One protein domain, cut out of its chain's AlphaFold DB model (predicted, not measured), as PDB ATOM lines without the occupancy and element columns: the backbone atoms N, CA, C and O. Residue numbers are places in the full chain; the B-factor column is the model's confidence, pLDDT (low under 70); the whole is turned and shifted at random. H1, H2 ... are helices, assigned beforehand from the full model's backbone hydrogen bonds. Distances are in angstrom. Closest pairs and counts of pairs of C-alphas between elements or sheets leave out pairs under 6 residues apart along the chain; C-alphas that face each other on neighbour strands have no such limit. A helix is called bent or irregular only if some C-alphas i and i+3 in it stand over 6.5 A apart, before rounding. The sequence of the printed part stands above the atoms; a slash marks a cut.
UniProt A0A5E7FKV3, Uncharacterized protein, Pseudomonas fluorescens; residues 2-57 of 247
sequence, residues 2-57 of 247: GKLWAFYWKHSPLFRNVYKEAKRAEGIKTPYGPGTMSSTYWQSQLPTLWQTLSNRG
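What this domain is: This is residues 2 to 57 of the 247 residues of an uncharacterized protein of Pseudomonas fluorescens (UniProt A0A5E7FKV3). A long bent helix, H1, runs along most of a loose rod; after H1b a long link, residues 26 to 38, folds back, and a second helix, H2, runs back past H1a, with the tail after H2, to Gly 57, making the tip of the rod on that side. The printed part has 56 residues, with two named helices, H1 then H2, and no named strand: all helix. It is loose, with a radius of gyration of the C-alphas of 14.0 A, and spans 49 by 17 by 13 A.

Where its parts are: H1, residues 3 to 25, was assigned as one helix by its hydrogen bonds but is bent: C-alphas 10 and 13 are 6.8 A apart. Arm H1a, residues 3 to 10, begins at C-alpha 3 (158.523, 121.769, 132.208); arm H1b, residues 13 to 25, is 18.8 A long. H2, residues 39 to 51, is 19.6 A long and ends at C-alpha 51 (147.072, 122.527, 135.775); it is only just irregular, with C-alphas 44 and 47 6.9 A apart.

How they stand to each other: H1a and H1b stand at a steep tilt of 38 degrees. H1a and H2 only just touch, with 3 pairs of C-alphas within 8 A, the closest those of Phe 7 and Leu 49 at 7.3 A; they run opposite ways at a steep tilt of 51 degrees. H1b and H2 are close but not clearly touching, the closest C-alphas being those of Phe 15 and Tyr 41 at 7.3 A. Every O i to N i+4 pair is within hydrogen-bond range in H1a and H1b, and 6 of 9 in H2.

The domain as a whole: The C-alphas farthest apart, of Gly 27 and Gly 57, are 49.6 A apart. The link from H1 to H2, residues 26 to 38, is long. The printed part has no cut, and no printed residue is under 70 in pLDDT.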
ATOM      1  N   GLY A   2     163.489 121.882 131.700       81.56
ATOM      2  CA  GLY A   2     162.362 122.135 132.611       81.56
ATOM      3  C   GLY A   2     160.987 122.083 131.925       81.56
ATOM      4  O   GLY A   2     160.886 122.324 130.723       81.56
ATOM      5  N   LYS A   3     159.920 121.816 132.700       87.06
ATOM      6  CA  LYS A   3     158.523 121.769 132.208       87.06
ATOM      7  C   LYS A   3     158.116 123.046 131.461       87.06
ATOM      8  O   LYS A   3     157.519 122.950 130.396       87.06
ATOM      9  N   LEU A   4     158.488 124.218 131.988       90.25
ATOM     10  CA  LEU A   4     158.228 125.520 131.363       90.25
ATOM     11  C   LEU A   4     158.818 125.609 129.951       90.25
ATOM     12  O   LEU A   4     158.121 125.964 129.008       90.25
ATOM     13  N   TRP A   5     160.094 125.241 129.810       90.69
ATOM     14  CA  TRP A   5     160.812 125.265 128.537       90.69
ATOM     15  C   TRP A   5     160.153 124.349 127.506       90.69
ATOM     16  O   TRP A   5     159.828 124.783 126.404       90.69
ATOM     17  N   ALA A   6     159.893 123.093 127.879       92.62
ATOM     18  CA  ALA A   6     159.232 122.138 126.993       92.62
ATOM     19  C   ALA A   6     157.829 122.618 126.579       92.62
ATOM     20  O   ALA A   6     157.446 122.495 125.416       92.62
ATOM     21  N   PHE A   7     157.078 123.207 127.514       94.19
ATOM     22  CA  PHE A   7     155.750 123.748 127.247       94.19
ATOM     23  C   PHE A   7     155.794 124.945 126.288       94.19
ATOM     24  O   PHE A   7     155.045 124.957 125.312       94.19
ATOM     25  N   TYR A   8     156.692 125.911 126.507       93.62
ATOM     26  CA  TYR A   8     156.866 127.072 125.626       93.62
ATOM     27  C   TYR A   8     157.164 126.640 124.186       93.62
ATOM     28  O   TYR A   8     156.467 127.036 123.248       93.62
ATOM     29  N   TRP A   9     158.148 125.756 124.002       93.69
ATOM     30  CA  TRP A   9     158.560 125.325 122.665       93.69
ATOM     31  C   TRP A   9     157.551 124.415 121.970       93.69
ATOM     32  O   TRP A   9     157.496 124.414 120.743       93.69
ATOM     33  N   LYS A  10     156.689 123.716 122.718       94.31
ATOM     34  CA  LYS A  10     155.536 123.006 122.145       94.31
ATOM     35  C   LYS A  10     154.510 123.969 121.527       94.31
ATOM     36  O   LYS A  10     153.923 123.639 120.502       94.31
ATOM     37  N   HIS A  11     154.297 125.142 122.129       94.31
ATOM     38  CA  HIS A  11     153.279 126.102 121.681       94.31
ATOM     39  C   HIS A  11     153.784 127.087 120.618       94.31
ATOM     40  O   HIS A  11     152.984 127.603 119.843       94.31
ATOM     41  N   SER A  12     155.099 127.306 120.516       93.06
ATOM     42  CA  SER A  12     155.676 128.221 119.518       93.06
ATOM     43  C   SER A  12     155.267 127.897 118.060       93.06
ATOM     44  O   SER A  12     154.780 128.794 117.364       93.06
ATOM     45  N   PRO A  13     155.331 126.636 117.578       92.62
ATOM     46  CA  PRO A  13     154.827 126.288 116.248       92.62
ATOM     47  C   PRO A  13     153.312 126.481 116.085       92.62
ATOM     48  O   PRO A  13     152.863 126.826 114.994       92.62
ATOM     49  N   LEU A  14     152.526 126.289 117.153       93.88
ATOM     50  CA  LEU A  14     151.070 126.469 117.124       93.88
ATOM     51  C   LEU A  14     150.707 127.941 116.931       93.88
ATOM     52  O   LEU A  14     149.902 128.272 116.061       93.88
ATOM     53  N   PHE A  15     151.372 128.835 117.666       95.00
ATOM     54  CA  PHE A  15     151.213 130.273 117.479       95.00
ATOM     55  C   PHE A  15     151.547 130.711 116.056       95.00
ATOM     56  O   PHE A  15     150.846 131.538 115.477       95.00
ATOM     57  N   ARG A  16     152.600 130.135 115.464       93.69
ATOM     58  CA  ARG A  16     152.992 130.449 114.087       93.69
ATOM     59  C   ARG A  16     151.852 130.199 113.099       93.69
ATOM     60  O   ARG A  16     151.705 130.975 112.158       93.69
ATOM     61  N   ASN A  17     151.059 129.148 113.302       92.88
ATOM     62  CA  ASN A  17     149.905 128.850 112.456       92.88
ATOM     63  C   ASN A  17     148.790 129.879 112.666       92.88
ATOM     64  O   ASN A  17     148.385 130.513 111.693       92.88
ATOM     65  N   VAL A  18     148.412 130.137 113.924       92.62
ATOM     66  CA  VAL A  18     147.405 131.152 114.292       92.62
ATOM     67  C   VAL A  18     147.751 132.520 113.697       92.62
ATOM     68  O   VAL A  18     146.914 133.171 113.076       92.62
ATOM     69  N   TYR A  19     149.010 132.944 113.823       93.88
ATOM     70  CA  TYR A  19     149.486 134.211 113.271       93.88
ATOM     71  C   TYR A  19     149.384 134.254 111.740       93.88
ATOM     72  O   TYR A  19     148.904 135.234 111.171       93.88
ATOM     73  N   LYS A  20     149.840 133.200 111.053       94.00
ATOM     74  CA  LYS A  20     149.807 133.140 109.585       94.00
ATOM     75  C   LYS A  20     148.380 133.128 109.048       94.00
ATOM     76  O   LYS A  20     148.125 133.735 108.014       94.00
ATOM     77  N   GLU A  21     147.463 132.449 109.725       93.50
ATOM     78  CA  GLU A  21     146.043 132.446 109.371       93.50
ATOM     79  C   GLU A  21     145.428 133.836 109.534       93.50
ATOM     80  O   GLU A  21     144.829 134.336 108.583       93.50
ATOM     81  N   ALA A  22     145.676 134.508 110.664       93.62
ATOM     82  CA  ALA A  22     145.226 135.882 110.884       93.62
ATOM     83  C   ALA A  22     145.757 136.841 109.802       93.62
ATOM     84  O   ALA A  22     144.995 137.592 109.201       93.62
ATOM     85  N   LYS A  23     147.049 136.752 109.460       94.56
ATOM     86  CA  LYS A  23     147.645 137.602 108.417       94.56
ATOM     87  C   LYS A  23     147.127 137.294 107.010       94.56
ATOM     88  O   LYS A  23     146.973 138.215 106.212       94.56
ATOM     89  N   ARG A  24     146.808 136.034 106.697       93.75
ATOM     90  CA  ARG A  24     146.114 135.691 105.441       93.75
ATOM     91  C   ARG A  24     144.711 136.281 105.394       93.75
ATOM     92  O   ARG A  24     144.312 136.754 104.334       93.75
ATOM     93  N   ALA A  25     143.992 136.283 106.517       94.19
ATOM     94  CA  ALA A  25     142.677 136.916 106.615       94.19
ATOM     95  C   ALA A  25     142.750 138.443 106.419       94.19
ATOM     96  O   ALA A  25     141.849 139.023 105.826       94.19
ATOM     97  N   GLU A  26     143.858 139.079 106.814       95.12
ATOM     98  CA  GLU A  26     144.177 140.484 106.496       95.12
ATOM     99  C   GLU A  26     144.613 140.706 105.025       95.12
ATOM    100  O   GLU A  26     144.934 141.825 104.633       95.12
ATOM    101  N   GLY A  27     144.648 139.659 104.190       94.06
ATOM    102  CA  GLY A  27     145.004 139.742 102.767       94.06
ATOM    103  C   GLY A  27     146.490 139.533 102.448       94.06
ATOM    104  O   GLY A  27     146.887 139.614 101.281       94.06
ATOM    105  N   ILE A  28     147.334 139.218 103.437       93.56
ATOM    106  CA  ILE A  28     148.760 138.942 103.207       93.56
ATOM    107  C   ILE A  28     148.918 137.535 102.620       93.56
ATOM    108  O   ILE A  28     148.695 136.530 103.293       93.56
ATOM    109  N   LYS A  29     149.355 137.454 101.356       89.69
ATOM    110  CA  LYS A  29     149.474 136.189 100.603       89.69
ATOM    111  C   LYS A  29     150.490 135.214 101.208       89.69
ATOM    112  O   LYS A  29     150.235 134.014 101.294       89.69
ATOM    113  N   THR A  30     151.640 135.722 101.646       89.94
ATOM    114  CA  THR A  30     152.766 134.918 102.148       89.94
ATOM    115  C   THR A  30     153.255 135.444 103.497       89.94
ATOM    116  O   THR A  30     154.312 136.071 103.568       89.94
ATOM    117  N   PRO A  31     152.502 135.227 104.590       88.69
ATOM    118  CA  PRO A  31     152.903 135.745 105.886       88.69
ATOM    119  C   PRO A  31     154.097 134.968 106.445       88.69
ATOM    120  O   PRO A  31     154.071 133.737 106.578       88.69
ATOM    121  N   TYR A  32     155.137 135.706 106.823       86.69
ATOM    122  CA  TYR A  32     156.234 135.176 107.619       86.69
ATOM    123  C   TYR A  32     155.808 135.140 109.087       86.69
ATOM    124  O   TYR A  32     155.324 136.131 109.628       86.69
ATOM    125  N   GLY A  33     155.925 133.973 109.717       83.31
ATOM    126  CA  GLY A  33     155.526 133.818 111.111       83.31
ATOM    127  C   GLY A  33     156.627 134.315 112.049       83.31
ATOM    128  O   GLY A  33     157.797 134.092 111.744       83.31
ATOM    129  N   PRO A  34     156.283 134.941 113.183       84.88
ATOM    130  CA  PRO A  34     157.277 135.460 114.113       84.88
ATOM    131  C   PRO A  34     158.138 134.334 114.704       84.88
ATOM    132  O   PRO A  34     157.712 133.176 114.807       84.88
ATOM    133  N   GLY A  35     159.369 134.681 115.089       82.88
ATOM    134  CA  GLY A  35     160.300 133.759 115.751       82.88
ATOM    135  C   GLY A  35     159.897 133.412 117.189       82.88
ATOM    136  O   GLY A  35     160.267 132.354 117.695       82.88
ATOM    137  N   THR A  36     159.098 134.267 117.827       86.69
ATOM    138  CA  THR A  36     158.628 134.132 119.210       86.69
ATOM    139  C   THR A  36     157.114 134.321 119.297       86.69
ATOM    140  O   THR A  36     156.481 134.887 118.405       86.69
ATOM    141  N   MET A  37     156.516 133.805 120.374       93.25
ATOM    142  CA  MET A  37     155.095 134.013 120.658       93.25
ATOM    143  C   MET A  37     154.826 135.443 121.124       93.25
ATOM    144  O   MET A  37     155.649 136.015 121.835       93.25
ATOM    145  N   SER A  38     153.658 135.997 120.780       92.25
ATOM    146  CA  SER A  38     153.206 137.233 121.424       92.25
ATOM    147  C   SER A  38     152.958 136.986 122.913       92.25
ATOM    148  O   SER A  38     152.535 135.893 123.304       92.25
ATOM    149  N   SER A  39     153.178 138.006 123.747       92.25
ATOM    150  CA  SER A  39     152.927 137.915 125.191       92.25
ATOM    151  C   SER A  39     151.481 137.518 125.484       92.25
ATOM    152  O   SER A  39     151.251 136.647 126.313       92.25
ATOM    153  N   THR A  40     150.517 138.071 124.742       94.25
ATOM    154  CA  THR A  40     149.090 137.744 124.883       94.25
ATOM    155  C   THR A  40     148.798 136.272 124.595       94.25
ATOM    156  O   THR A  40     148.111 135.618 125.378       94.25
ATOM    157  N   TYR A  41     149.335 135.724 123.498       95.06
ATOM    158  CA  TYR A  41     149.150 134.307 123.183       95.06
ATOM    159  C   TYR A  41     149.836 133.425 124.223       95.06
ATOM    160  O   TYR A  41     149.242 132.468 124.703       95.06
ATOM    161  N   TRP A  42     151.070 133.755 124.607       95.06
ATOM    162  CA  TRP A  42     151.801 133.007 125.625       95.06
ATOM    163  C   TRP A  42     151.036 132.957 126.953       95.06
ATOM    164  O   TRP A  42     150.837 131.877 127.512       95.06
ATOM    165  N   GLN A  43     150.548 134.107 127.419       95.88
ATOM    166  CA  GLN A  43     149.796 134.219 128.665       95.88
ATOM    167  C   GLN A  43     148.485 133.425 128.626       95.88
ATOM    168  O   GLN A  43     148.131 132.810 129.632       95.88
ATOM    169  N   SER A  44     147.810 133.339 127.475       96.00
ATOM    170  CA  SER A  44     146.590 132.526 127.347       96.00
ATOM    171  C   SER A  44     146.840 131.015 127.436       96.00
ATOM    172  O   SER A  44     145.915 130.266 127.742       96.00
ATOM    173  N   GLN A  45     148.080 130.549 127.237       96.31
ATOM    174  CA  GLN A  45     148.442 129.136 127.419       96.31
ATOM    175  C   GLN A  45     148.768 128.782 128.879       96.31
ATOM    176  O   GLN A  45     148.806 127.601 129.238       96.31
ATOM    177  N   LEU A  46     149.020 129.779 129.737       95.50
ATOM    178  CA  LEU A  46     149.474 129.558 131.112       95.50
ATOM    179  C   LEU A  46     148.478 128.798 132.001       95.50
ATOM    180  O   LEU A  46     148.947 127.933 132.740       95.50
ATOM    181  N   PRO A  47     147.146 129.003 131.918       95.50
ATOM    182  CA  PRO A  47     146.197 128.210 132.701       95.50
ATOM    183  C   PRO A  47     146.349 126.699 132.479       95.50
ATOM    184  O   PRO A  47     146.357 125.929 133.439       95.50
ATOM    185  N   THR A  48     146.565 126.275 131.230       95.00
ATOM    186  CA  THR A  48     146.823 124.869 130.883       95.00
ATOM    187  C   THR A  48     148.145 124.382 131.466       95.00
ATOM    188  O   THR A  48     148.223 123.263 131.969       95.00
ATOM    189  N   LEU A  49     149.193 125.212 131.439       94.44
ATOM    190  CA  LEU A  49     150.460 124.877 132.090       94.44
ATOM    191  C   LEU A  49     150.259 124.686 133.596       94.44
ATOM    192  O   LEU A  49     150.704 123.669 134.129       94.44
ATOM    193  N   TRP A  50     149.581 125.615 134.273       93.69
ATOM    194  CA  TRP A  50     149.400 125.605 135.726       93.69
ATOM    195  C   TRP A  50     148.675 124.358 136.234       93.69
ATOM    196  O   TRP A  50     149.068 123.827 137.268       93.69
ATOM    197  N   GLN A  51     147.728 123.809 135.466       93.00
ATOM    198  CA  GLN A  51     147.072 122.527 135.775       93.00
ATOM    199  C   GLN A  51     148.050 121.337 135.847       93.00
ATOM    200  O   GLN A  51     147.771 120.337 136.502       93.00
ATOM    201  N   THR A  52     149.215 121.431 135.194       90.81
ATOM    202  CA  THR A  52     150.253 120.377 135.191       90.81
ATOM    203  C   THR A  52     151.328 120.565 136.267       90.81
ATOM    204  O   THR A  52     152.260 119.747 136.391       90.81
ATOM    205  N   LEU A  53     151.253 121.669 137.012       87.69
ATOM    206  CA  LEU A  53     152.210 122.032 138.045       87.69
ATOM    207  C   LEU A  53     151.673 121.660 139.424       87.69
ATOM    208  O   LEU A  53     150.480 121.649 139.689       87.69
ATOM    209  N   SER A  54     152.603 121.395 140.328       82.06
ATOM    210  CA  SER A  54     152.332 121.252 141.754       82.06
ATOM    211  C   SER A  54     153.175 122.279 142.493       82.06
ATOM    212  O   SER A  54     154.344 122.444 142.133       82.06
ATOM    213  N   ASN A  55     152.651 122.899 143.551       78.12
ATOM    214  CA  ASN A  55     153.421 123.807 144.406       78.12
ATOM    215  C   ASN A  55     154.380 123.040 145.344       78.12
ATOM    216  O   ASN A  55     154.301 123.133 146.565       78.12
ATOM    217  N   ARG A  56     155.265 122.216 144.774       80.94
ATOM    218  CA  ARG A  56     156.302 121.502 145.525       80.94
ATOM    219  C   ARG A  56     157.460 122.462 145.800       80.94
ATOM    220  O   ARG A  56     158.086 122.948 144.860       80.94
ATOM    221  N   GLY A  57     157.734 122.714 147.075       81.25
ATOM    222  CA  GLY A  57     158.812 123.587 147.540       81.25
ATOM    223  C   GLY A  57     158.441 124.301 148.843       81.25
ATOM    224  O   GLY A  57     157.289 124.225 149.271       81.25
TER     225      GLY A  57